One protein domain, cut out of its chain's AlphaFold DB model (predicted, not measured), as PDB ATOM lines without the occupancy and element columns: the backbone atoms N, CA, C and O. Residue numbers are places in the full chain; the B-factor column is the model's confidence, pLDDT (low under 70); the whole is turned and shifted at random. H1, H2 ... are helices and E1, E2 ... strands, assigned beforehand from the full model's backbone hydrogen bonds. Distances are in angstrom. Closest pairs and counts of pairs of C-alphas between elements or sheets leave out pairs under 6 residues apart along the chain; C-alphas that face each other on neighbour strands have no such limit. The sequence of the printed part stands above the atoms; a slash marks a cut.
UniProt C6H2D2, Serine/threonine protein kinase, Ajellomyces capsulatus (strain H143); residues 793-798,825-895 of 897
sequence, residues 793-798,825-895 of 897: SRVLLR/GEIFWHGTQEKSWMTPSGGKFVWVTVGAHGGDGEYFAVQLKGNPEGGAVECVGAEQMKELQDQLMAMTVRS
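This is residues 793 to 798 and 825 to 895 of the 897 residues of the protein "Serine/threonine protein kinase" of Ajellomyces capsulatus (strain H143) (UniProt C6H2D2). A long, narrow sheet of three strands, E1, E2 and E3, has one helix, H1, slantwise over one face: two layers, a single helix on one face of the sheet. The turns after E1 and after E2 lie at opposite ends of the length, and an unnamed stretch, residues 825 to 842, leads into E1. The printed part has 77 residues, 31 of them, under half, in named elements, E1 E2 E3 H1 along the chain; the class is mixed, helices and strands. The sheet's order is E1 - E2 - E3, all antiparallel, a meander, each strand the antiparallel neighbour of the one before. The whole is only just compact, close to loose, with a radius of gyration of the C-alphas of 13.6 A, and spans 45 by 25 by 24 A.

Look first at E1, residues 843 to 850, and E2, residues 860 to 866, a hairpin: N 845 and O 862 are 2.8 A apart, within hydrogen-bond range. E2 forms a second hairpin with E3, residues 873 to 876, where N 874 and O 865 are 2.8 A apart, also within range. The edge strands E1 and E3 are apart. H1, residues 882 to 893, is on the sheet at a height over the sheet of 9.5 A, over E2, and stands at 36 degrees to E2 on the local plane, slantwise to the strands. It is only just not over E3, on which 2 of its C-alphas fall; the closest C-alphas of E3 and H1, those of Cys 875 and Gln 885, are 6.5 A apart. In H1, 7 of 8 O i to N i+4 pairs are within hydrogen-bond range.

Find C-alpha 843 at (26.968, 25.030, 31.632); from there E1 runs 21.9 A to residue 850. E2 spans 20.6 A from residue 860 to 866, and E3 runs from 873 to 876. H1 runs 16.4 A from residue 882 to C-alpha 893 at (35.763, 35.502, 25.981).

The two C-alphas farthest apart, those of His 853 and Glu 869, are 46.1 A apart. Residues 799 to 824 are not printed; C-alphas 798 and 825 are 8.3 A apart across the cut. The link from E3 to H1 is tight, and those from E1 to E2 and E2 to E3 are short. The mean pLDDT of the printed part is 73.5, with 26 residues under 70, among them 836 to 842 and 866 to 872.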
ATOM      1  N   SER A 793      41.065  15.393  48.851       81.38
ATOM      2  CA  SER A 793      41.157  16.738  49.433       81.38
ATOM      3  C   SER A 793      40.837  17.813  48.388       81.38
ATOM      4  O   SER A 793      40.895  17.553  47.182       81.38
ATOM      5  N   ARG A 794      40.546  19.048  48.818       77.00
ATOM      6  CA  ARG A 794      40.485  20.178  47.876       77.00
ATOM      7  C   ARG A 794      41.820  20.331  47.151       77.00
ATOM      8  O   ARG A 794      42.875  20.161  47.759       77.00
ATOM      9  N   VAL A 795      41.740  20.656  45.863       78.56
ATOM     10  CA  VAL A 795      42.890  20.882  44.985       78.56
ATOM     11  C   VAL A 795      42.889  22.350  44.584       78.56
ATOM     12  O   VAL A 795      41.956  22.808  43.920       78.56
ATOM     13  N   LEU A 796      43.914  23.085  45.015       78.31
ATOM     14  CA  LEU A 796      44.027  24.532  44.822       78.31
ATOM     15  C   LEU A 796      44.991  24.880  43.679       78.31
ATOM     16  O   LEU A 796      45.931  24.139  43.370       78.31
ATOM     17  N   LEU A 797      44.759  26.026  43.043       67.56
ATOM     18  CA  LEU A 797      45.594  26.549  41.971       67.56
ATOM     19  C   LEU A 797      46.909  27.103  42.535       67.56
ATOM     20  O   LEU A 797      46.924  28.129  43.215       67.56
ATOM     21  N   ARG A 798      48.033  26.452  42.218       59.41
ATOM     22  CA  ARG A 798      49.366  26.919  42.622       59.41
ATOM     23  C   ARG A 798      49.761  28.157  41.809       59.41
ATOM     24  O   ARG A 798      50.366  28.039  40.745       59.41
ATOM     25  N   GLY A 825      40.724  29.143  45.483       68.00
ATOM     26  CA  GLY A 825      41.404  28.828  44.227       68.00
ATOM     27  C   GLY A 825      41.178  27.394  43.743       68.00
ATOM     28  O   GLY A 825      42.068  26.834  43.110       68.00
ATOM     29  N   GLU A 826      40.041  26.762  44.059       78.56
ATOM     30  CA  GLU A 826      39.723  25.402  43.609       78.56
ATOM     31  C   GLU A 826      39.793  25.255  42.072       78.56
ATOM     32  O   GLU A 826      39.151  26.007  41.328       78.56
ATOM     33  N   ILE A 827      40.557  24.265  41.590       83.06
ATOM     34  CA  ILE A 827      40.839  24.104  40.152       83.06
ATOM     35  C   ILE A 827      39.654  23.551  39.344       83.06
ATOM     36  O   ILE A 827      38.767  22.870  39.864       83.06
ATOM     37  N   PHE A 828      39.689  23.799  38.034       83.94
ATOM     38  CA  PHE A 828      38.818  23.212  37.013       83.94
ATOM     39  C   PHE A 828      39.556  23.175  35.659       83.94
ATOM     40  O   PHE A 828      40.619  23.780  35.508       83.94
ATOM     41  N   TRP A 829      39.019  22.467  34.660       84.25
ATOM     42  CA  TRP A 829      39.633  22.394  33.328       84.25
ATOM     43  C   TRP A 829      39.268  23.601  32.464       84.25
ATOM     44  O   TRP A 829      38.086  23.861  32.226       84.25
ATOM     45  N   HIS A 830      40.284  24.293  31.952       80.44
ATOM     46  CA  HIS A 830      40.147  25.520  31.159       80.44
ATOM     47  C   HIS A 830      40.428  25.337  29.653       80.44
ATOM     48  O   HIS A 830      40.334  26.307  28.900       80.44
ATOM     49  N   GLY A 831      40.812  24.130  29.219       79.25
ATOM     50  CA  GLY A 831      41.084  23.808  27.816       79.25
ATOM     51  C   GLY A 831      39.815  23.545  26.994       79.25
ATOM     52  O   GLY A 831      38.699  23.853  27.419       79.25
ATOM     53  N   THR A 832      39.986  22.934  25.816       78.94
ATOM     54  CA  THR A 832      38.899  22.609  24.873       78.94
ATOM     55  C   THR A 832      37.704  21.944  25.557       78.94
ATOM     56  O   THR A 832      37.859  21.006  26.344       78.94
ATOM     57  N   GLN A 833      36.501  22.442  25.247       78.31
ATOM     58  CA  GLN A 833      35.238  21.915  25.755       78.31
ATOM     59  C   GLN A 833      34.044  22.274  24.862       78.31
ATOM     60  O   GLN A 833      34.052  23.303  24.184       78.31
ATOM     61  N   GLU A 834      32.984  21.462  24.900       76.00
ATOM     62  CA  GLU A 834      31.685  21.850  24.335       76.00
ATOM     63  C   GLU A 834      31.170  23.145  24.990       76.00
ATOM     64  O   GLU A 834      31.005  23.203  26.213       76.00
ATOM     65  N   LYS A 835      30.849  24.161  24.174       72.31
ATOM     66  CA  LYS A 835      30.356  25.496  24.577       72.31
ATOM     67  C   LYS A 835      28.901  25.436  25.078       72.31
ATOM     68  O   LYS A 835      28.001  26.097  24.565       72.31
ATOM     69  N   SER A 836      28.659  24.603  26.088       64.44
ATOM     70  CA  SER A 836      27.336  24.250  26.623       64.44
ATOM     71  C   SER A 836      26.631  25.428  27.300       64.44
ATOM     72  O   SER A 836      25.410  25.463  27.368       64.44
ATOM     73  N   TRP A 837      27.379  26.437  27.752       63.84
ATOM     74  CA  TRP A 837      26.822  27.691  28.273       63.84
ATOM     75  C   TRP A 837      26.131  28.552  27.201       63.84
ATOM     76  O   TRP A 837      25.343  29.426  27.553       63.84
ATOM     77  N   MET A 838      26.369  28.281  25.909       58.56
ATOM     78  CA  MET A 838      25.658  28.908  24.785       58.56
ATOM     79  C   MET A 838      24.285  28.266  24.496       58.56
ATOM     80  O   MET A 838      23.649  28.616  23.503       58.56
ATOM     81  N   THR A 839      23.817  27.301  25.297       62.47
ATOM     82  CA  THR A 839      22.422  26.829  25.248       62.47
ATOM     83  C   THR A 839      21.617  27.409  26.420       62.47
ATOM     84  O   THR A 839      22.197  27.689  27.471       62.47
ATOM     85  N   PRO A 840      20.280  27.564  26.305       55.28
ATOM     86  CA  PRO A 840      19.457  28.184  27.356       55.28
ATOM     87  C   PRO A 840      19.499  27.483  28.726       55.28
ATOM     88  O   PRO A 840      19.156  28.085  29.741       55.28
ATOM     89  N   SER A 841      19.923  26.214  28.769       58.22
ATOM     90  CA  SER A 841      20.137  25.440  29.998       58.22
ATOM     91  C   SER A 841      21.427  25.805  30.748       58.22
ATOM     92  O   SER A 841      21.530  25.534  31.945       58.22
ATOM     93  N   GLY A 842      22.403  26.417  30.076       66.56
ATOM     94  CA  GLY A 842      23.695  26.784  30.651       66.56
ATOM     95  C   GLY A 842      24.666  25.614  30.883       66.56
ATOM     96  O   GLY A 842      24.313  24.438  30.792       66.56
ATOM     97  N   GLY A 843      25.915  25.953  31.210       72.62
ATOM     98  CA  GLY A 843      26.968  25.030  31.632       72.62
ATOM     99  C   GLY A 843      27.183  25.110  33.143       72.62
ATOM    100  O   GLY A 843      27.426  26.189  33.678       72.62
ATOM    101  N   LYS A 844      27.093  23.976  33.846       79.62
ATOM    102  CA  LYS A 844      27.172  23.917  35.314       79.62
ATOM    103  C   LYS A 844      28.454  23.224  35.786       79.62
ATOM    104  O   LYS A 844      28.678  22.046  35.503       79.62
ATOM    105  N   PHE A 845      29.234  23.952  36.571       82.94
ATOM    106  CA  PHE A 845      30.448  23.511  37.249       82.94
ATOM    107  C   PHE A 845      30.084  23.101  38.681       82.94
ATOM    108  O   PHE A 845      29.245  23.739  39.320       82.94
ATOM    109  N   VAL A 846      30.649  22.004  39.181       84.19
ATOM    110  CA  VAL A 846      30.359  21.456  40.514       84.19
ATOM    111  C   VAL A 846      31.636  20.879  41.109       84.19
ATOM    112  O   VAL A 846      32.355  20.150  40.433       84.19
ATOM    113  N   TRP A 847      31.868  21.155  42.384       87.19
ATOM    114  CA  TRP A 847      32.960  20.601  43.170       87.19
ATOM    115  C   TRP A 847      32.363  19.834  44.350       87.19
ATOM    116  O   TRP A 847      31.452  20.335  45.014       87.19
ATOM    117  N   VAL A 848      32.812  18.590  44.534       86.75
ATOM    118  CA  VAL A 848      32.371  17.683  45.607       86.75
ATOM    119  C   VAL A 848      33.262  16.442  45.658       86.75
ATOM    120  O   VAL A 848      33.594  15.892  44.608       86.75
ATOM    121  N   THR A 849      33.592  15.949  46.852       88.75
ATOM    122  CA  THR A 849      34.213  14.626  47.042       88.75
ATOM    123  C   THR A 849      33.256  13.679  47.766       88.75
ATOM    124  O   THR A 849      32.629  14.055  48.752       88.75
ATOM    125  N   VAL A 850      33.147  12.430  47.300       88.69
ATOM    126  CA  VAL A 850      32.346  11.359  47.918       88.69
ATOM    127  C   VAL A 850      33.154  10.057  47.928       88.69
ATOM    128  O   VAL A 850      33.760   9.702  46.922       88.69
ATOM    129  N   GLY A 851      33.170   9.328  49.047       85.50
ATOM    130  CA  GLY A 851      33.872   8.037  49.174       85.50
ATOM    131  C   GLY A 851      35.351   8.111  49.572       85.50
ATOM    132  O   GLY A 851      35.909   7.108  49.999       85.50
ATOM    133  N   ALA A 852      36.005   9.272  49.497       82.62
ATOM    134  CA  ALA A 852      37.413   9.391  49.883       82.62
ATOM    135  C   ALA A 852      37.572   9.646  51.392       82.62
ATOM    136  O   ALA A 852      36.879  10.500  51.940       82.62
ATOM    137  N   HIS A 853      38.535   8.983  52.045       68.00
ATOM    138  CA  HIS A 853      38.879   9.205  53.465       68.00
ATOM    139  C   HIS A 853      39.337  10.644  53.783       68.00
ATOM    140  O   HIS A 853      39.348  11.051  54.939       68.00
ATOM    141  N   GLY A 854      39.752  11.406  52.766       56.91
ATOM    142  CA  GLY A 854      40.195  12.795  52.885       56.91
ATOM    143  C   GLY A 854      39.225  13.832  52.313       56.91
ATOM    144  O   GLY A 854      39.574  15.010  52.273       56.91
ATOM    145  N   GLY A 855      38.048  13.409  51.839       60.62
ATOM    146  CA  GLY A 855      37.056  14.299  51.242       60.62
ATOM    147  C   GLY A 855      36.268  15.082  52.289       60.62
ATOM    148  O   GLY A 855      35.796  14.508  53.265       60.62
ATOM    149  N   ASP A 856      36.064  16.375  52.051       56.78
ATOM    150  CA  ASP A 856      35.263  17.250  52.920       56.78
ATOM    151  C   ASP A 856      33.745  16.979  52.839       56.78
ATOM    152  O   ASP A 856      32.984  17.374  53.721       56.78
ATOM    153  N   GLY A 857      33.289  16.299  51.779       68.06
ATOM    154  CA  GLY A 857      31.871  16.058  51.509       68.06
ATOM    155  C   GLY A 857      31.093  17.321  51.124       68.06
ATOM    156  O   GLY A 857      29.862  17.269  51.003       68.06
ATOM    157  N   GLU A 858      31.773  18.454  50.927       78.12
ATOM    158  CA  GLU A 858      31.127  19.721  50.614       78.12
ATOM    159  C   GLU A 858      30.722  19.752  49.141       78.12
ATOM    160  O   GLU A 858      31.519  19.523  48.240       78.12
ATOM    161  N   TYR A 859      29.450  20.049  48.889       82.69
ATOM    162  CA  TYR A 859      28.936  20.272  47.542       82.69
ATOM    163  C   TYR A 859      28.834  21.782  47.305       82.69
ATOM    164  O   TYR A 859      28.017  22.452  47.950       82.69
ATOM    165  N   PHE A 860      29.594  22.303  46.340       83.44
ATOM    166  CA  PHE A 860      29.380  23.639  45.779       83.44
ATOM    167  C   PHE A 860      29.277  23.600  44.250       83.44
ATOM    168  O   PHE A 860      29.727  22.661  43.595       83.44
ATOM    169  N   ALA A 861      28.586  24.582  43.671       83.56
ATOM    170  CA  ALA A 861      28.277  24.609  42.246       83.56
ATOM    171  C   ALA A 861      28.054  26.035  41.741       83.56
ATOM    172  O   ALA A 861      27.463  26.848  42.450       83.56
ATOM    173  N   VAL A 862      28.465  26.281  40.499       82.94
ATOM    174  CA  VAL A 862      28.336  27.549  39.766       82.94
ATOM    175  C   VAL A 862      27.772  27.249  38.376       82.94
ATOM    176  O   VAL A 862      28.066  26.197  37.805       82.94
ATOM    177  N   GLN A 863      26.949  28.136  37.814       82.38
ATOM    178  CA  GLN A 863      26.322  27.932  36.506       82.38
ATOM    179  C   GLN A 863      26.524  29.140  35.586       82.38
ATOM    180  O   GLN A 863      26.060  30.237  35.884       82.38
ATOM    181  N   LEU A 864      27.179  28.914  34.445       79.06
ATOM    182  CA  LEU A 864      27.250  29.866  33.339       79.06
ATOM    183  C   LEU A 864      26.001  29.724  32.466       79.06
ATOM    184  O   LEU A 864      25.724  28.629  31.970       79.06
ATOM    185  N   LYS A 865      25.261  30.807  32.239       74.94
ATOM    186  CA  LYS A 865      24.007  30.815  31.472       74.94
ATOM    187  C   LYS A 865      24.037  31.926  30.423       74.94
ATOM    188  O   LYS A 865      24.212  33.085  30.771       74.94
ATOM    189  N   GLY A 866      23.839  31.597  29.148       68.94
ATOM    190  CA  GLY A 866      23.627  32.611  28.112       68.94
ATOM    191  C   GLY A 866      22.294  33.343  28.308       68.94
ATOM    192  O   GLY A 866      21.252  32.700  28.455       68.94
ATOM    193  N   ASN A 867      22.318  34.677  28.296       62.97
ATOM    194  CA  ASN A 867      21.118  35.505  28.281       62.97
ATOM    195  C   ASN A 867      20.519  35.519  26.855       62.97
ATOM    196  O   ASN A 867      21.198  35.977  25.928       62.97
ATOM    197  N   PRO A 868      19.273  35.044  26.649       54.59
ATOM    198  CA  PRO A 868      18.657  34.975  25.322       54.59
ATOM    199  C   PRO A 868      18.398  36.343  24.671       54.59
ATOM    200  O   PRO A 868      18.270  36.395  23.452       54.59
ATOM    201  N   GLU A 869      18.332  37.432  25.442       52.34
ATOM    202  CA  GLU A 869      17.950  38.764  24.943       52.34
ATOM    203  C   GLU A 869      19.150  39.659  24.587       52.34
ATOM    204  O   GLU A 869      18.980  40.669  23.910       52.34
ATOM    205  N   GLY A 870      20.368  39.294  25.009       54.25
ATOM    206  CA  GLY A 870      21.557  40.144  24.841       54.25
ATOM    207  C   GLY A 870      22.871  39.424  24.529       54.25
ATOM    208  O   GLY A 870      23.910  40.074  24.473       54.25
ATOM    209  N   GLY A 871      22.878  38.094  24.377       57.62
ATOM    210  CA  GLY A 871      24.071  37.303  24.025       57.62
ATOM    211  C   GLY A 871      25.156  37.197  25.112       57.62
ATOM    212  O   GLY A 871      25.985  36.289  25.057       57.62
ATOM    213  N   ALA A 872      25.138  38.075  26.116       64.50
ATOM    214  CA  ALA A 872      26.012  38.023  27.282       64.50
ATOM    215  C   ALA A 872      25.824  36.722  28.085       64.50
ATOM    216  O   ALA A 872      24.715  36.193  28.196       64.50
ATOM    217  N   VAL A 873      26.908  36.223  28.683       73.56
ATOM    218  CA  VAL A 873      26.870  35.083  29.609       73.56
ATOM    219  C   VAL A 873      26.825  35.606  31.044       73.56
ATOM    220  O   VAL A 873      27.610  36.469  31.424       73.56
ATOM    221  N   GLU A 874      25.906  35.075  31.839       78.38
ATOM    222  CA  GLU A 874      25.755  35.338  33.269       78.38
ATOM    223  C   GLU A 874      26.399  34.204  34.084       78.38
ATOM    224  O   GLU A 874      26.351  33.041  33.675       78.38
ATOM    225  N   CYS A 875      26.980  34.518  35.247       79.00
ATOM    226  CA  CYS A 875      27.601  33.546  36.151       79.00
ATOM    227  C   CYS A 875      26.841  33.493  37.486       79.00
ATOM    228  O   CYS A 875      27.014  34.350  38.350       79.00
ATOM    229  N   VAL A 876      25.983  32.484  37.647       78.06
ATOM    230  CA  VAL A 876      25.055  32.346  38.781       78.06
ATOM    231  C   VAL A 876      25.658  31.455  39.870       78.06
ATOM    232  O   VAL A 876      26.182  30.374  39.580       78.06
ATOM    233  N   GLY A 877      25.553  31.876  41.136       71.94
ATOM    234  CA  GLY A 877      26.073  31.139  42.293       71.94
ATOM    235  C   GLY A 877      27.551  31.392  42.616       71.94
ATOM    236  O   GLY A 877      28.080  30.747  43.519       71.94
ATOM    237  N   ALA A 878      28.207  32.326  41.916       71.81
ATOM    238  CA  ALA A 878      29.574  32.785  42.195       71.81
ATOM    239  C   ALA A 878      29.643  34.191  42.827       71.81
ATOM    240  O   ALA A 878      30.727  34.752  42.939       71.81
ATOM    241  N   GLU A 879      28.513  34.737  43.292       72.44
ATOM    242  CA  GLU A 879      28.369  36.112  43.817       72.44
ATOM    243  C   GLU A 879      29.374  36.493  44.927       72.44
ATOM    244  O   GLU A 879      29.705  37.661  45.097       72.44
ATOM    245  N   GLN A 880      29.865  35.507  45.687       69.88
ATOM    246  CA  GLN A 880      30.830  35.675  46.786       69.88
ATOM    247  C   GLN A 880      32.263  35.248  46.397       69.88
ATOM    248  O   GLN A 880      33.146  35.177  47.246       69.88
ATOM    249  N   MET A 881      32.500  34.913  45.125       78.12
ATOM    250  CA  MET A 881      33.680  34.186  44.640       78.12
ATOM    251  C   MET A 881      34.254  34.853  43.381       78.12
ATOM    252  O   MET A 881      34.371  34.225  42.327       78.12
ATOM    253  N   LYS A 882      34.601  36.144  43.477       78.12
ATOM    254  CA  LYS A 882      34.954  36.980  42.315       78.12
ATOM    255  C   LYS A 882      36.065  36.391  41.433       78.12
ATOM    256  O   LYS A 882      35.896  36.355  40.223       78.12
ATOM    257  N   GLU A 883      37.158  35.873  42.003       80.00
ATOM    258  CA  GLU A 883      38.246  35.288  41.191       80.00
ATOM    259  C   GLU A 883      37.770  34.064  40.381       80.00
ATOM    260  O   GLU A 883      38.145  33.923  39.219       80.00
ATOM    261  N   LEU A 884      36.871  33.231  40.928       81.31
ATOM    262  CA  LEU A 884      36.240  32.139  40.175       81.31
ATOM    263  C   LEU A 884      35.305  32.673  39.083       81.31
ATOM    264  O   LEU A 884      35.294  32.144  37.973       81.31
ATOM    265  N   GLN A 885      34.524  33.715  39.377       82.62
ATOM    266  CA  GLN A 885      33.647  34.354  38.395       82.62
ATOM    267  C   GLN A 885      34.453  34.922  37.218       82.62
ATOM    268  O   GLN A 885      34.133  34.614  36.071       82.62
ATOM    269  N   ASP A 886      35.520  35.673  37.491       82.44
ATOM    270  CA  ASP A 886      36.398  36.264  36.479       82.44
ATOM    271  C   ASP A 886      37.083  35.170  35.630       82.44
ATOM    272  O   ASP A 886      37.086  35.246  34.398       82.44
ATOM    273  N   GLN A 887      37.578  34.090  36.254       82.25
ATOM    274  CA  GLN A 887      38.177  32.947  35.548       82.25
ATOM    275  C   GLN A 887      37.166  32.173  34.678       82.25
ATOM    276  O   GLN A 887      37.479  31.810  33.540       82.25
ATOM    277  N   LEU A 888      35.947  31.929  35.173       81.56
ATOM    278  CA  LEU A 888      34.894  31.257  34.402       81.56
ATOM    279  C   LEU A 888      34.401  32.128  33.237       81.56
ATOM    280  O   LEU A 888      34.178  31.618  32.137       81.56
ATOM    281  N   MET A 889      34.289  33.442  33.443       80.12
ATOM    282  CA  MET A 889      33.929  34.393  32.391       80.12
ATOM    283  C   MET A 889      35.022  34.508  31.321       80.12
ATOM    284  O   MET A 889      34.692  34.554  30.133       80.12
ATOM    285  N   ALA A 890      36.306  34.447  31.694       80.44
ATOM    286  CA  ALA A 890      37.423  34.452  30.746       80.44
ATOM    287  C   ALA A 890      37.373  33.282  29.740       80.44
ATOM    288  O   ALA A 890      37.757  33.462  28.582       80.44
ATOM    289  N   MET A 891      36.838  32.112  30.121       74.69
ATOM    290  CA  MET A 891      36.608  31.007  29.174       74.69
ATOM    291  C   MET A 891      35.574  31.343  28.095       74.69
ATOM    292  O   MET A 891      35.652  30.809  26.990       74.69
ATOM    293  N   THR A 892      34.608  32.218  28.387       70.69
ATOM    294  CA  THR A 892      33.601  32.621  27.395       70.69
ATOM    295  C   THR A 892      34.232  33.560  26.363       70.69
ATOM    296  O   THR A 892      34.082  33.328  25.163       70.69
ATOM    297  N   VAL A 893      35.045  34.523  26.819       63.31
ATOM    298  CA  VAL A 893      35.763  35.502  25.981       63.31
ATOM    299  C   VAL A 893      36.819  34.837  25.094       63.31
ATOM    300  O   VAL A 893      36.821  35.062  23.886       63.31
ATOM    301  N   ARG A 894      37.638  33.925  25.647       57.03
ATOM    302  CA  ARG A 894      38.608  33.101  24.886       57.03
ATOM    303  C   ARG A 894      37.974  32.202  23.813       57.03
ATOM    304  O   ARG A 894      38.692  31.528  23.090       57.03
ATOM    305  N   SER A 895      36.644  32.144  23.744       48.56
ATOM    306  CA  SER A 895      35.891  31.328  22.789       48.56
ATOM    307  C   SER A 895      35.164  32.142  21.706       48.56
ATOM    308  O   SER A 895      34.410  31.553  20.923       48.56
TER     309      SER A 895